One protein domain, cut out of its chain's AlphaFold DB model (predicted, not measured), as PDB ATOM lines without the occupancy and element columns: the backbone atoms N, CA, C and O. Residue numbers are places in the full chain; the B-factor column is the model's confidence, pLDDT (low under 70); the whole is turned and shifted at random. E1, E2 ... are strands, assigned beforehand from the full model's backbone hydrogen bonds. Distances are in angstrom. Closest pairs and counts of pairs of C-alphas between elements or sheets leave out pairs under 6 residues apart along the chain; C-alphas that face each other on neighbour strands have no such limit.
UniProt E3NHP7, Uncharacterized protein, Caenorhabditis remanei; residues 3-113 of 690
ATOM      1  N   ARG A   3      42.197 109.411  52.851       81.81
ATOM      2  CA  ARG A   3      42.296 110.197  54.091       81.81
ATOM      3  C   ARG A   3      41.512 111.508  53.987       81.81
ATOM      4  O   ARG A   3      41.561 112.198  52.973       81.81
ATOM      5  N   SER A   4      40.822 111.885  55.060       81.62
ATOM      6  CA  SER A   4      40.229 113.216  55.244       81.62
ATOM      7  C   SER A   4      40.234 113.609  56.723       81.62
ATOM      8  O   SER A   4      40.298 112.742  57.591       81.62
ATOM      9  N   VAL A   5      40.206 114.910  57.018       78.94
ATOM     10  CA  VAL A   5      40.203 115.450  58.388       78.94
ATOM     11  C   VAL A   5      38.950 116.298  58.574       78.94
ATOM     12  O   VAL A   5      38.603 117.094  57.701       78.94
ATOM     13  N   HIS A   6      38.263 116.108  59.696       78.62
ATOM     14  CA  HIS A   6      37.023 116.792  60.047       78.62
ATOM     15  C   HIS A   6      37.143 117.339  61.475       78.62
ATOM     16  O   HIS A   6      36.907 116.628  62.449       78.62
ATOM     17  N   GLY A   7      37.554 118.604  61.608       83.19
ATOM     18  CA  GLY A   7      37.901 119.183  62.909       83.19
ATOM     19  C   GLY A   7      39.107 118.463  63.514       83.19
ATOM     20  O   GLY A   7      40.174 118.445  62.907       83.19
ATOM     21  N   LYS A   8      38.928 117.841  64.686       80.06
ATOM     22  CA  LYS A   8      39.954 117.009  65.345       80.06
ATOM     23  C   LYS A   8      39.896 115.522  64.945       80.06
ATOM     24  O   LYS A   8      40.775 114.766  65.344       80.06
ATOM     25  N   THR A   9      38.901 115.100  64.160       82.69
ATOM     26  CA  THR A   9      38.708 113.698  63.757       82.69
ATOM     27  C   THR A   9      39.451 113.373  62.461       82.69
ATOM     28  O   THR A   9      39.231 114.014  61.427       82.69
ATOM     29  N   LEU A  10      40.270 112.320  62.479       83.31
ATOM     30  CA  LEU A  10      40.830 111.692  61.283       83.31
ATOM     31  C   LEU A  10      39.847 110.654  60.721       83.31
ATOM     32  O   LEU A  10      39.331 109.813  61.455       83.31
ATOM     33  N   VAL A  11      39.602 110.686  59.410       85.12
ATOM     34  CA  VAL A  11      38.637 109.811  58.731       85.12
ATOM     35  C   VAL A  11      39.311 109.073  57.577       85.12
ATOM     36  O   VAL A  11      39.813 109.703  56.642       85.12
ATOM     37  N   LEU A  12      39.278 107.739  57.620       84.00
ATOM     38  CA  LEU A  12      39.789 106.844  56.579       84.00
ATOM     39  C   LEU A  12      38.627 106.061  55.954       84.00
ATOM     40  O   LEU A  12      37.884 105.371  56.654       84.00
ATOM     41  N   SER A  13      38.440 106.146  54.634       82.88
ATOM     42  CA  SER A  13      37.371 105.394  53.956       82.88
ATOM     43  C   SER A  13      37.669 105.116  52.481       82.88
ATOM     44  O   SER A  13      38.408 105.862  51.838       82.88
ATOM     45  N   LYS A  14      37.048 104.074  51.903       74.19
ATOM     46  CA  LYS A  14      37.190 103.731  50.472       74.19
ATOM     47  C   LYS A  14      36.630 104.814  49.512       74.19
ATOM     48  O   LYS A  14      36.908 104.751  48.323       74.19
ATOM     49  N   LYS A  15      35.882 105.828  49.996       67.25
ATOM     50  CA  LYS A  15      35.283 106.914  49.167       67.25
ATOM     51  C   LYS A  15      35.709 108.357  49.504       67.25
ATOM     52  O   LYS A  15      35.162 109.295  48.930       67.25
ATOM     53  N   GLY A  16      36.670 108.565  50.405       62.84
ATOM     54  CA  GLY A  16      37.154 109.912  50.752       62.84
ATOM     55  C   GLY A  16      36.185 110.722  51.627       62.84
ATOM     56  O   GLY A  16      35.601 110.169  52.559       62.84
ATOM     57  N   ARG A  17      36.057 112.037  51.359       60.44
ATOM     58  CA  ARG A  17      35.331 113.010  52.209       60.44
ATOM     59  C   ARG A  17      33.921 112.522  52.562       60.44
ATOM     60  O   ARG A  17      33.040 112.471  51.703       60.44
ATOM     61  N   LYS A  18      33.684 112.243  53.845       71.88
ATOM     62  CA  LYS A  18      32.414 111.710  54.351       71.88
ATOM     63  C   LYS A  18      31.855 112.596  55.452       71.88
ATOM     64  O   LYS A  18      32.544 112.911  56.414       71.88
ATOM     65  N   LYS A  19      30.576 112.968  55.342       78.75
ATOM     66  CA  LYS A  19      29.892 113.698  56.413       78.75
ATOM     67  C   LYS A  19      29.729 112.780  57.628       78.75
ATOM     68  O   LYS A  19      28.961 111.819  57.570       78.75
ATOM     69  N   LEU A  20      30.453 113.095  58.698       80.94
ATOM     70  CA  LEU A  20      30.286 112.477  60.010       80.94
ATOM     71  C   LEU A  20      28.927 112.861  60.615       80.94
ATOM     72  O   LEU A  20      28.366 113.913  60.290       80.94
ATOM     73  N   ASP A  21      28.395 112.008  61.488       83.50
ATOM     74  CA  ASP A  21      27.320 112.390  62.408       83.50
ATOM     75  C   ASP A  21      27.885 112.843  63.761       83.50
ATOM     76  O   ASP A  21      29.101 112.887  63.952       83.50
ATOM     77  N   LYS A  22      26.997 113.205  64.696       83.44
ATOM     78  CA  LYS A  22      27.393 113.719  66.012       83.44
ATOM     79  C   LYS A  22      28.302 112.735  66.758       83.44
ATOM     80  O   LYS A  22      29.333 113.155  67.271       83.44
ATOM     81  N   HIS A  23      27.961 111.445  66.762       85.12
ATOM     82  CA  HIS A  23      28.744 110.405  67.441       85.12
ATOM     83  C   HIS A  23      30.154 110.303  66.853       85.12
ATOM     84  O   HIS A  23      31.142 110.510  67.551       85.12
ATOM     85  N   GLN A  24      30.252 110.132  65.532       86.44
ATOM     86  CA  GLN A  24      31.541 110.067  64.840       86.44
ATOM     87  C   GLN A  24      32.381 111.346  64.977       86.44
ATOM     88  O   GLN A  24      33.604 111.261  64.975       86.44
ATOM     89  N   SER A  25      31.756 112.522  65.098       83.94
ATOM     90  CA  SER A  25      32.469 113.800  65.259       83.94
ATOM     91  C   SER A  25      33.135 113.994  66.629       83.94
ATOM     92  O   SER A  25      33.860 114.968  66.818       83.94
ATOM     93  N   HIS A  26      32.911 113.076  67.576       85.69
ATOM     94  CA  HIS A  26      33.611 113.029  68.862       85.69
ATOM     95  C   HIS A  26      34.762 112.001  68.891       85.69
ATOM     96  O   HIS A  26      35.485 111.930  69.882       85.69
ATOM     97  N   ALA A  27      34.962 111.222  67.824       86.00
ATOM     98  CA  ALA A  27      36.076 110.283  67.712       86.00
ATOM     99  C   ALA A  27      37.378 110.984  67.269       86.00
ATOM    100  O   ALA A  27      37.355 111.959  66.515       86.00
ATOM    101  N   LYS A  28      38.526 110.442  67.685       85.56
ATOM    102  CA  LYS A  28      39.867 110.769  67.167       85.56
ATOM    103  C   LYS A  28      40.106 110.129  65.800       85.56
ATOM    104  O   LYS A  28      40.561 110.809  64.882       85.56
ATOM    105  N   LEU A  29      39.769 108.846  65.654       84.19
ATOM    106  CA  LEU A  29      39.896 108.087  64.406       84.19
ATOM    107  C   LEU A  29      38.561 107.435  64.033       84.19
ATOM    108  O   LEU A  29      37.898 106.838  64.878       84.19
ATOM    109  N   VAL A  30      38.204 107.514  62.751       85.62
ATOM    110  CA  VAL A  30      37.046 106.840  62.157       85.62
ATOM    111  C   VAL A  30      37.489 106.119  60.880       85.62
ATOM    112  O   VAL A  30      37.686 106.750  59.839       85.62
ATOM    113  N   VAL A  31      37.624 104.793  60.941       86.50
ATOM    114  CA  VAL A  31      37.904 103.932  59.779       86.50
ATOM    115  C   VAL A  31      36.601 103.283  59.320       86.50
ATOM    116  O   VAL A  31      35.893 102.672  60.116       86.50
ATOM    117  N   ILE A  32      36.251 103.414  58.037       84.00
ATOM    118  CA  ILE A  32      35.012 102.851  57.474       84.00
ATOM    119  C   ILE A  32      35.329 102.077  56.194       84.00
ATOM    120  O   ILE A  32      35.518 102.683  55.128       84.00
ATOM    121  N   LYS A  33      35.315 100.744  56.306       80.50
ATOM    122  CA  LYS A  33      35.416  99.800  55.184       80.50
ATOM    123  C   LYS A  33      34.033  99.607  54.539       80.50
ATOM    124  O   LYS A  33      33.900  99.785  53.330       80.50
ATOM    125  N   ASN A  34      32.983  99.381  55.340       79.56
ATOM    126  CA  ASN A  34      31.605  99.186  54.873       79.56
ATOM    127  C   ASN A  34      30.700 100.403  55.151       79.56
ATOM    128  O   ASN A  34      30.393 100.758  56.289       79.56
ATOM    129  N   GLU A  35      30.169 101.026  54.098       71.56
ATOM    130  CA  GLU A  35      29.248 102.161  54.237       71.56
ATOM    131  C   GLU A  35      27.854 101.810  54.771       71.56
ATOM    132  O   GLU A  35      27.075 102.716  55.074       71.56
ATOM    133  N   HIS A  36      27.491 100.531  54.827       74.38
ATOM    134  CA  HIS A  36      26.170 100.078  55.263       74.38
ATOM    135  C   HIS A  36      26.128  99.632  56.728       74.38
ATOM    136  O   HIS A  36      25.056  99.241  57.184       74.38
ATOM    137  N   TYR A  37      27.227  99.787  57.478       78.00
ATOM    138  CA  TYR A  37      27.310  99.433  58.899       78.00
ATOM    139  C   TYR A  37      26.137 100.022  59.706       78.00
ATOM    140  O   TYR A  37      25.320  99.277  60.235       78.00
ATOM    141  N   LYS A  38      25.897 101.341  59.618       69.06
ATOM    142  CA  LYS A  38      24.772 102.054  60.274       69.06
ATOM    143  C   LYS A  38      23.346 101.615  59.871       69.06
ATOM    144  O   LYS A  38      22.380 102.242  60.296       69.06
ATOM    145  N   LYS A  39      23.186 100.618  58.994       65.12
ATOM    146  CA  LYS A  39      21.887 100.016  58.634       65.12
ATOM    147  C   LYS A  39      21.673  98.631  59.245       65.12
ATOM    148  O   LYS A  39      20.549  98.134  59.188       65.12
ATOM    149  N   LYS A  40      22.720  98.005  59.788       72.88
ATOM    150  CA  LYS A  40      22.602  96.792  60.597       72.88
ATOM    151  C   LYS A  40      22.182  97.183  62.018       72.88
ATOM    152  O   LYS A  40      22.504  98.276  62.484       72.88
ATOM    153  N   LYS A  41      21.485  96.284  62.714       78.44
ATOM    154  CA  LYS A  41      21.512  96.275  64.183       78.44
ATOM    155  C   LYS A  41      22.784  95.541  64.601       78.44
ATOM    156  O   LYS A  41      23.144  94.569  63.943       78.44
ATOM    157  N   TYR A  42      23.421  96.000  65.671       84.38
ATOM    158  CA  TYR A  42      24.528  95.293  66.301       84.38
ATOM    159  C   TYR A  42      24.155  94.943  67.740       84.38
ATOM    160  O   TYR A  42      23.583  95.767  68.454       84.38
ATOM    161  N   GLU A  43      24.485  93.727  68.153       86.38
ATOM    162  CA  GLU A  43      24.546  93.326  69.555       86.38
ATOM    163  C   GLU A  43      25.755  94.008  70.208       86.38
ATOM    164  O   GLU A  43      26.847  93.974  69.648       86.38
ATOM    165  N   THR A  44      25.571  94.669  71.353       87.62
ATOM    166  CA  THR A  44      26.678  95.334  72.064       87.62
ATOM    167  C   THR A  44      27.353  94.342  72.999       87.62
ATOM    168  O   THR A  44      26.673  93.731  73.818       87.62
ATOM    169  N   LEU A  45      28.674  94.217  72.903       86.88
ATOM    170  CA  LEU A  45      29.486  93.336  73.739       86.88
ATOM    171  C   LEU A  45      30.632  94.163  74.341       86.88
ATOM    172  O   LEU A  45      31.407  94.782  73.610       86.88
ATOM    173  N   GLN A  46      30.699  94.215  75.674       86.75
ATOM    174  CA  GLN A  46      31.757  94.911  76.414       86.75
ATOM    175  C   GLN A  46      32.934  93.967  76.664       86.75
ATOM    176  O   GLN A  46      32.748  92.794  76.982       86.75
ATOM    177  N   ILE A  47      34.152  94.479  76.513       83.50
ATOM    178  CA  ILE A  47      35.377  93.714  76.740       83.50
ATOM    179  C   ILE A  47      35.754  93.873  78.216       83.50
ATOM    180  O   ILE A  47      36.500  94.776  78.587       83.50
ATOM    181  N   ASP A  48      35.211  93.006  79.068       69.62
ATOM    182  CA  ASP A  48      35.323  93.133  80.532       69.62
ATOM    183  C   ASP A  48      36.735  92.836  81.093       69.62
ATOM    184  O   ASP A  48      37.023  93.130  82.252       69.62
ATOM    185  N   GLY A  49      37.636  92.250  80.294       67.75
ATOM    186  CA  GLY A  49      38.993  91.882  80.714       67.75
ATOM    187  C   GLY A  49      40.059  92.916  80.341       67.75
ATOM    188  O   GLY A  49      40.396  93.057  79.166       67.75
ATOM    189  N   GLU A  50      40.678  93.582  81.322       59.53
ATOM    190  CA  GLU A  50      41.771  94.555  81.088       59.53
ATOM    191  C   GLU A  50      42.994  93.951  80.363       59.53
ATOM    192  O   GLU A  50      43.712  94.653  79.651       59.53
ATOM    193  N   ASN A  51      43.206  92.636  80.493       63.09
ATOM    194  CA  ASN A  51      44.293  91.907  79.829       63.09
ATOM    195  C   ASN A  51      44.027  91.606  78.338       63.09
ATOM    196  O   ASN A  51      44.961  91.248  77.614       63.09
ATOM    197  N   THR A  52      42.785  91.734  77.858       74.19
ATOM    198  CA  THR A  52      42.394  91.367  76.488       74.19
ATOM    199  C   THR A  52      42.838  92.441  75.496       74.19
ATOM    200  O   THR A  52      42.116  93.394  75.213       74.19
ATOM    201  N   LYS A  53      44.054  92.289  74.959       80.12
ATOM    202  CA  LYS A  53      44.617  93.198  73.950       80.12
ATOM    203  C   LYS A  53      44.197  92.802  72.539       80.12
ATOM    204  O   LYS A  53      44.789  91.892  71.957       80.12
ATOM    205  N   ILE A  54      43.221  93.511  71.978       84.94
ATOM    206  CA  ILE A  54      42.829  93.370  70.576       84.94
ATOM    207  C   ILE A  54      43.981  93.826  69.679       84.94
ATOM    208  O   ILE A  54      44.509  94.935  69.810       84.94
ATOM    209  N   LYS A  55      44.340  92.952  68.737       83.94
ATOM    210  CA  LYS A  55      45.282  93.220  67.647       83.94
ATOM    211  C   LYS A  55      44.525  93.306  66.329       83.94
ATOM    212  O   LYS A  55      43.537  92.601  66.133       83.94
ATOM    213  N   PHE A  56      45.031  94.109  65.403       85.56
ATOM    214  CA  PHE A  56      44.516  94.188  64.039       85.56
ATOM    215  C   PHE A  56      45.445  93.468  63.064       85.56
ATOM    216  O   PHE A  56      46.663  93.513  63.221       85.56
ATOM    217  N   TYR A  57      44.873  92.871  62.021       83.06
ATOM    218  CA  TYR A  57      45.603  92.530  60.801       83.06
ATOM    219  C   TYR A  57      44.793  92.968  59.577       83.06
ATOM    220  O   TYR A  57      43.565  93.078  59.637       83.06
ATOM    221  N   GLN A  58      45.484  93.270  58.481       78.75
ATOM    222  CA  GLN A  58      44.860  93.555  57.192       78.75
ATOM    223  C   GLN A  58      45.158  92.401  56.240       78.75
ATOM    224  O   GLN A  58      46.311  91.995  56.118       78.75
ATOM    225  N   ASP A  59      44.124  91.919  55.560       78.69
ATOM    226  CA  ASP A  59      44.240  90.954  54.469       78.69
ATOM    227  C   ASP A  59      43.612  91.557  53.204       78.69
ATOM    228  O   ASP A  59      42.563  92.201  53.269       78.69
ATOM    229  N   GLU A  60      44.306  91.431  52.074       76.56
ATOM    230  CA  GLU A  60      44.078  92.156  50.811       76.56
ATOM    231  C   GLU A  60      43.785  93.673  50.959       76.56
ATOM    232  O   GLU A  60      44.701  94.509  50.892       76.56
ATOM    233  N   GLU A  61      42.500  94.017  51.112       72.38
ATOM    234  CA  GLU A  61      41.923  95.357  51.285       72.38
ATOM    235  C   GLU A  61      41.141  95.533  52.602       72.38
ATOM    236  O   GLU A  61      40.776  96.669  52.937       72.38
ATOM    237  N   ASP A  62      40.842  94.461  53.338       80.38
ATOM    238  CA  ASP A  62      39.898  94.438  54.459       80.38
ATOM    239  C   ASP A  62      40.590  94.134  55.797       80.38
ATOM    240  O   ASP A  62      41.721  93.667  55.861       80.38
ATOM    241  N   LEU A  63      39.972  94.586  56.887       84.00
ATOM    242  CA  LEU A  63      40.599  94.679  58.208       84.00
ATOM    243  C   LEU A  63      39.900  93.729  59.174       84.00
ATOM    244  O   LEU A  63      38.673  93.722  59.220       84.00
ATOM    245  N   TYR A  64      40.675  92.993  59.958       86.06
ATOM    246  CA  TYR A  64      40.212  91.948  60.866       86.06
ATOM    247  C   TYR A  64      40.812  92.151  62.264       86.06
ATOM    248  O   TYR A  64      41.802  92.876  62.427       86.06
ATOM    249  N   ILE A  65      40.219  91.512  63.277       87.69
ATOM    250  CA  ILE A  65      40.779  91.460  64.635       87.69
ATOM    251  C   ILE A  65      41.375  90.083  64.943       87.69
ATOM    252  O   ILE A  65      40.954  89.067  64.403       87.69
ATOM    253  N   THR A  66      42.334  90.057  65.863       82.00
ATOM    254  CA  THR A  66      42.896  88.851  66.490       82.00
ATOM    255  C   THR A  66      43.035  89.061  67.993       82.00
ATOM    256  O   THR A  66      42.936  90.188  68.487       82.00
ATOM    257  N   ASN A  67      43.316  87.969  68.713       76.88
ATOM    258  CA  ASN A  67      43.538  87.969  70.161       76.88
ATOM    259  C   ASN A  67      42.298  88.429  70.958       76.88
ATOM    260  O   ASN A  67      42.396  89.198  71.913       76.88
ATOM    261  N   PHE A  68      41.130  87.945  70.530       82.12
ATOM    262  CA  PHE A  68      39.849  88.091  71.212       82.12
ATOM    263  C   PHE A  68      39.222  86.701  71.379       82.12
ATOM    264  O   PHE A  68      39.110  85.943  70.416       82.12
ATOM    265  N   ASP A  69      38.880  86.348  72.612       73.56
ATOM    266  CA  ASP A  69      38.495  85.005  73.051       73.56
ATOM    267  C   ASP A  69      36.971  84.827  73.145       73.56
ATOM    268  O   ASP A  69      36.437  83.841  72.633       73.56
ATOM    269  N   GLN A  70      36.267  85.814  73.708       77.06
ATOM    270  CA  GLN A  70      34.850  85.730  74.103       77.06
ATOM    271  C   GLN A  70      33.845  85.382  72.978       77.06
ATOM    272  O   GLN A  70      32.735  84.951  73.283       77.06
ATOM    273  N   LYS A  71      34.175  85.584  71.689       80.38
ATOM    274  CA  LYS A  71      33.275  85.273  70.554       80.38
ATOM    275  C   LYS A  71      34.056  84.977  69.263       80.38
ATOM    276  O   LYS A  71      34.235  85.862  68.431       80.38
ATOM    277  N   GLN A  72      34.532  83.739  69.098       80.19
ATOM    278  CA  GLN A  72      35.433  83.338  67.997       80.19
ATOM    279  C   GLN A  72      34.899  83.653  66.587       80.19
ATOM    280  O   GLN A  72      35.669  84.053  65.715       80.19
ATOM    281  N   ASP A  73      33.586  83.547  66.365       80.25
ATOM    282  CA  ASP A  73      32.942  83.722  65.051       80.25
ATOM    283  C   ASP A  73      33.260  85.066  64.372       80.25
ATOM    284  O   ASP A  73      33.253  85.174  63.142       80.25
ATOM    285  N   ILE A  74      33.540  86.109  65.163       84.69
ATOM    286  CA  ILE A  74      33.805  87.455  64.643       84.69
ATOM    287  C   ILE A  74      35.253  87.635  64.166       84.69
ATOM    288  O   ILE A  74      35.509  88.584  63.430       84.69
ATOM    289  N   LEU A  75      36.185  86.746  64.536       84.00
ATOM    290  CA  LEU A  75      37.575  86.793  64.054       84.00
ATOM    291  C   LEU A  75      37.636  86.571  62.535       84.00
ATOM    292  O   LEU A  75      38.369  87.255  61.828       84.00
ATOM    293  N   ASN A  76      36.780  85.678  62.029       82.50
ATOM    294  CA  ASN A  76      36.643  85.357  60.607       82.50
ATOM    295  C   ASN A  76      35.812  86.396  59.821       82.50
ATOM    296  O   ASN A  76      35.495  86.180  58.651       82.50
ATOM    297  N   CYS A  77      35.408  87.506  60.450       86.75
ATOM    298  CA  CYS A  77      34.548  88.522  59.850       86.75
ATOM    299  C   CYS A  77      35.300  89.854  59.660       86.75
ATOM    300  O   CYS A  77      35.884  90.362  60.618       86.75
ATOM    301  N   PRO A  78      35.228  90.495  58.478       89.19
ATOM    302  CA  PRO A  78      35.845  91.800  58.276       89.19
ATOM    303  C   PRO A  78      35.118  92.896  59.070       89.19
ATOM    304  O   PRO A  78      33.887  92.922  59.184       89.19
ATOM    305  N   ILE A  79      35.897  93.844  59.589       89.88
ATOM    306  CA  ILE A  79      35.430  95.020  60.323       89.88
ATOM    307  C   ILE A  79      34.679  95.955  59.365       89.88
ATOM    308  O   ILE A  79      35.257  96.523  58.437       89.88
ATOM    309  N   ASP A  80      33.391  96.184  59.627       89.81
ATOM    310  CA  ASP A  80      32.581  97.155  58.891       89.81
ATOM    311  C   ASP A  80      33.077  98.596  59.151       89.81
ATOM    312  O   ASP A  80      33.213  99.398  58.217       89.81
ATOM    313  N   ALA A  81      33.336  98.922  60.424       90.75
ATOM    314  CA  ALA A  81      33.849 100.214  60.883       90.75
ATOM    315  C   ALA A  81      34.580 100.111  62.238       90.75
ATOM    316  O   ALA A  81      34.233  99.282  63.076       90.75
ATOM    317  N   LEU A  82      35.549 101.002  62.461       90.69
ATOM    318  CA  LEU A  82      36.300 101.174  63.710       90.69
ATOM    319  C   LEU A  82      36.276 102.657  64.103       90.69
ATOM    320  O   LEU A  82      36.637 103.516  63.293       90.69
ATOM    321  N   LEU A  83      35.845 102.958  65.327       91.12
ATOM    322  CA  LEU A  83      35.838 104.302  65.909       91.12
ATOM    323  C   LEU A  83      36.703 104.290  67.178       91.12
ATOM    324  O   LEU A  83      36.510 103.441  68.042       91.12
ATOM    325  N   ILE A  84      37.634 105.236  67.310       88.81
ATOM    326  CA  ILE A  84      38.479 105.397  68.507       88.81
ATOM    327  C   ILE A  84      38.254 106.797  69.074       88.81
ATOM    328  O   ILE A  84      38.410 107.785  68.353       88.81
ATOM    329  N   PHE A  85      37.886 106.890  70.351       89.00
ATOM    330  CA  PHE A  85      37.583 108.131  71.070       89.00
ATOM    331  C   PHE A  85      38.760 108.546  71.975       89.00
ATOM    332  O   PHE A  85      39.897 108.146  71.742       89.00
ATOM    333  N   ASP A  86      38.520 109.373  72.997       82.56
ATOM    334  CA  ASP A  86      39.548 109.784  73.972       82.56
ATOM    335  C   ASP A  86      39.786 108.787  75.117       82.56
ATOM    336  O   ASP A  86      40.808 108.877  75.793       82.56
ATOM    337  N   LYS A  87      38.845 107.863  75.364       84.81
ATOM    338  CA  LYS A  87      38.905 106.896  76.482       84.81
ATOM    339  C   LYS A  87      38.520 105.460  76.106       84.81
ATOM    340  O   LYS A  87      38.889 104.527  76.811       84.81
ATOM    341  N   HIS A  88      37.781 105.285  75.014       89.62
ATOM    342  CA  HIS A  88      37.215 104.008  74.583       89.62
ATOM    343  C   HIS A  88      37.246 103.874  73.054       89.62
ATOM    344  O   HIS A  88      37.564 104.832  72.344       89.62
ATOM    345  N   PHE A  89      36.886 102.697  72.554       90.38
ATOM    346  CA  PHE A  89      36.716 102.403  71.135       90.38
ATOM    347  C   PHE A  89      35.433 101.606  70.868       90.38
ATOM    348  O   PHE A  89      34.853 101.010  71.776       90.38
ATOM    349  N   GLU A  90      35.018 101.584  69.602       93.00
ATOM    350  CA  GLU A  90      33.919 100.770  69.082       93.00
ATOM    351  C   GLU A  90      34.371 100.052  67.801       93.00
ATOM    352  O   GLU A  90      34.812 100.707  66.848       93.00
ATOM    353  N   ILE A  91      34.236  98.724  67.746       91.50
ATOM    354  CA  ILE A  91      34.506  97.921  66.540       91.50
ATOM    355  C   ILE A  91      33.219  97.245  66.078       91.50
ATOM    356  O   ILE A  91      32.628  96.448  66.801       91.50
ATOM    357  N   TYR A  92      32.795  97.549  64.858       92.31
ATOM    358  CA  TYR A  92      31.565  97.047  64.258       92.31
ATOM    359  C   TYR A  92      31.907  95.887  63.317       92.31
ATOM    360  O   TYR A  92      32.511  96.113  62.269       92.31
ATOM    361  N   ILE A  93      31.536  94.654  63.677       90.31
ATOM    362  CA  ILE A  93      31.921  93.428  62.957       90.31
ATOM    363  C   ILE A  93      30.699  92.531  62.749       90.31
ATOM    364  O   ILE A  93      30.097  92.061  63.711       90.31
ATOM    365  N   SER A  94      30.346  92.244  61.493       84.12
ATOM    366  CA  SER A  94      29.207  91.391  61.104       84.12
ATOM    367  C   SER A  94      27.855  91.825  61.703       84.12
ATOM    368  O   SER A  94      27.125  92.555  61.028       84.12
ATOM    369  N   GLN A  95      27.534  91.409  62.936       86.44
ATOM    370  CA  GLN A  95      26.368  91.811  63.742       86.44
ATOM    371  C   GLN A  95      26.712  92.084  65.228       86.44
ATOM    372  O   GLN A  95      25.808  92.300  66.028       86.44
ATOM    373  N   THR A  96      27.993  92.111  65.614       88.06
ATOM    374  CA  THR A  96      28.454  92.459  66.976       88.06
ATOM    375  C   THR A  96      29.181  93.811  66.966       88.06
ATOM    376  O   THR A  96      29.945  94.103  66.044       88.06
ATOM    377  N   MET A  97      28.932  94.648  67.970       91.56
ATOM    378  CA  MET A  97      29.661  95.883  68.256       91.56
ATOM    379  C   MET A  97      30.471  95.664  69.532       91.56
ATOM    380  O   MET A  97      29.902  95.571  70.618       91.56
ATOM    381  N   LEU A  98      31.790  95.560  69.380       90.25
ATOM    382  CA  LEU A  98      32.726  95.461  70.496       90.25
ATOM    383  C   LEU A  98      32.989  96.849  71.073       90.25
ATOM    384  O   LEU A  98      33.325  97.765  70.320       90.25
ATOM    385  N   CYS A  99      32.906  96.980  72.392       89.81
ATOM    386  CA  CYS A  99      33.263  98.188  73.128       89.81
ATOM    387  C   CYS A  99      34.353  97.882  74.161       89.81
ATOM    388  O   CYS A  99      34.290  96.871  74.858       89.81
ATOM    389  N   GLY A 100      35.349  98.763  74.268       88.44
ATOM    390  CA  GLY A 100      36.459  98.607  75.210       88.44
ATOM    391  C   GLY A 100      37.233  99.903  75.445       88.44
ATOM    392  O   GLY A 100      37.006 100.916  74.783       88.44
ATOM    393  N   THR A 101      38.147  99.876  76.409       87.50
ATOM    394  CA  THR A 101      39.055 100.976  76.773       87.50
ATOM    395  C   THR A 101      40.278 101.022  75.858       87.50
ATOM    396  O   THR A 101      40.717  99.998  75.349       87.50
ATOM    397  N   ILE A 102      40.887 102.193  75.648       83.12
ATOM    398  CA  ILE A 102      42.032 102.318  74.715       83.12
ATOM    399  C   ILE A 102      43.234 101.448  75.137       83.12
ATOM    400  O   ILE A 102      43.945 100.943  74.279       83.12
ATOM    401  N   SER A 103      43.404 101.176  76.433       80.31
ATOM    402  CA  SER A 103      44.389 100.231  76.987       80.31
ATOM    403  C   SER A 103      44.256  98.783  76.484       80.31
ATOM    404  O   SER A 103      45.227  98.025  76.550       80.31
ATOM    405  N   GLN A 104      43.082  98.400  75.971       83.44
ATOM    406  CA  GLN A 104      42.798  97.092  75.370       83.44
ATOM    407  C   GLN A 104      43.046  97.064  73.849       83.44
ATOM    408  O   GLN A 104      42.908  96.012  73.230       83.44
ATOM    409  N   LEU A 105      43.438  98.180  73.225       82.06
ATOM    410  CA  LEU A 105      43.975  98.184  71.862       82.06
ATOM    411  C   LEU A 105      45.498  98.039  71.912       82.06
ATOM    412  O   LEU A 105      46.172  98.734  72.670       82.06
ATOM    413  N   GLN A 106      46.062  97.189  71.056       74.00
ATOM    414  CA  GLN A 106      47.467  97.329  70.680       74.00
ATOM    415  C   GLN A 106      47.558  98.329  69.518       74.00
ATOM    416  O   GLN A 106      47.013  98.055  68.450       74.00
ATOM    417  N   ASP A 107      48.204  99.479  69.752       59.22
ATOM    418  CA  ASP A 107      48.206 100.649  68.857       59.22
ATOM    419  C   ASP A 107      48.472 100.297  67.378       59.22
ATOM    420  O   ASP A 107      49.596  99.924  67.025       59.22
ATOM    421  N   PRO A 108      47.481 100.466  66.479       56.38
ATOM    422  CA  PRO A 108      47.733 100.492  65.049       56.38
ATOM    423  C   PRO A 108      48.259 101.885  64.677       56.38
ATOM    424  O   PRO A 108      47.529 102.878  64.768       56.38
ATOM    425  N   THR A 109      49.522 101.980  64.249       59.75
ATOM    426  CA  THR A 109      50.089 103.258  63.787       59.75
ATOM    427  C   THR A 109      49.323 103.789  62.570       59.75
ATOM    428  O   THR A 109      48.602 103.057  61.886       59.75
ATOM    429  N   LEU A 110      49.471 105.083  62.258       56.69
ATOM    430  CA  LEU A 110      48.850 105.635  61.046       56.69
ATOM    431  C   LEU A 110      49.349 104.922  59.776       56.69
ATOM    432  O   LEU A 110      48.578 104.782  58.824       56.69
ATOM    433  N   GLU A 111      50.608 104.465  59.779       57.19
ATOM    434  CA  GLU A 111      51.236 103.743  58.667       57.19
ATOM    435  C   GLU A 111      50.547 102.403  58.386       57.19
ATOM    436  O   GLU A 111      50.267 102.106  57.226       57.19
ATOM    437  N   PHE A 112      50.141 101.659  59.422       66.62
ATOM    438  CA  PHE A 112      49.414 100.386  59.289       66.62
ATOM    439  C   PHE A 112      48.105 100.501  58.472       66.62
ATOM    440  O   PHE A 112      47.661  99.537  57.852       66.62
ATOM    441  N   PHE A 113      47.487 101.689  58.407       65.00
ATOM    442  CA  PHE A 113      46.313 101.950  57.558       65.00
ATOM    443  C   PHE A 113      46.635 102.639  56.214       65.00
ATOM    444  O   PHE A 113      45.711 102.949  55.444       65.00
TER     445      PHE A 113
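What this domain is: This is residues 3 to 113 of the 690 residues of an uncharacterized protein of Caenorhabditis remanei (UniProt E3NHP7). What is the overall shape? One twisted wall of seven strands has the hairpin of E5 and E6 over part of one face, while residues 14 to 28 loop over the opposite face. What builds it? The printed part has 111 residues, with strands E1 to E9 in order and no named helix; the class is all strand, with under half of the residues, 45, in named elements. The wall, mixed, runs E1, E2, E3, E7, E8, E9, E4. The whole is compact, with a radius of gyration of the C-alphas of 13.2 A and spans of 35 by 28 by 25 A.

Where its parts are: Where are the first strands? E1, residues 3 to 6, begins at C-alpha 3 (42.296, 110.197, 54.091); E2 is residues 9 to 13, E3 29 to 32, E4 43 to 46. Where are the others? E5 is residues 55 to 59 and E6 62 to 66. E7, 79 to 84, spans 13.6 A, E8, 88 to 93, 16.6 A, and E9, 96 to 101, 16.8 A, ending at C-alpha 101 (39.055, 100.976, 76.773).

How they stand to each other: How do the wall's strands pair? E1 and E2 form an antiparallel hairpin, N 4 to O 11 2.9 A; E3 is parallel to E2, N 30 to O 10 2.9 A, and antiparallel to E7, N 31 to O 82 2.9 A. E7, E8 and E9 form a meander, each strand the antiparallel neighbour of the one before, with N 83 to O 90 and N 91 to O 98 both 2.9 A. Edge strand E4 is parallel to E9, N 97 to O 43 2.8 A. Where is the other hairpin? E5 and E6 are antiparallel, N 62 to O 59 2.8 A; the closest C-alphas of E6 and E7, Leu 63 and Ile 79, are 5.6 A apart.

The domain as a whole: Is anything cut, and which links are long? The printed part has no cut; the links E2 to E3 and E6 to E7 are long. Where is confidence low? Residues 15 to 17, 38 to 39, 48 to 51 and 107 to 113 have pLDDT under 70.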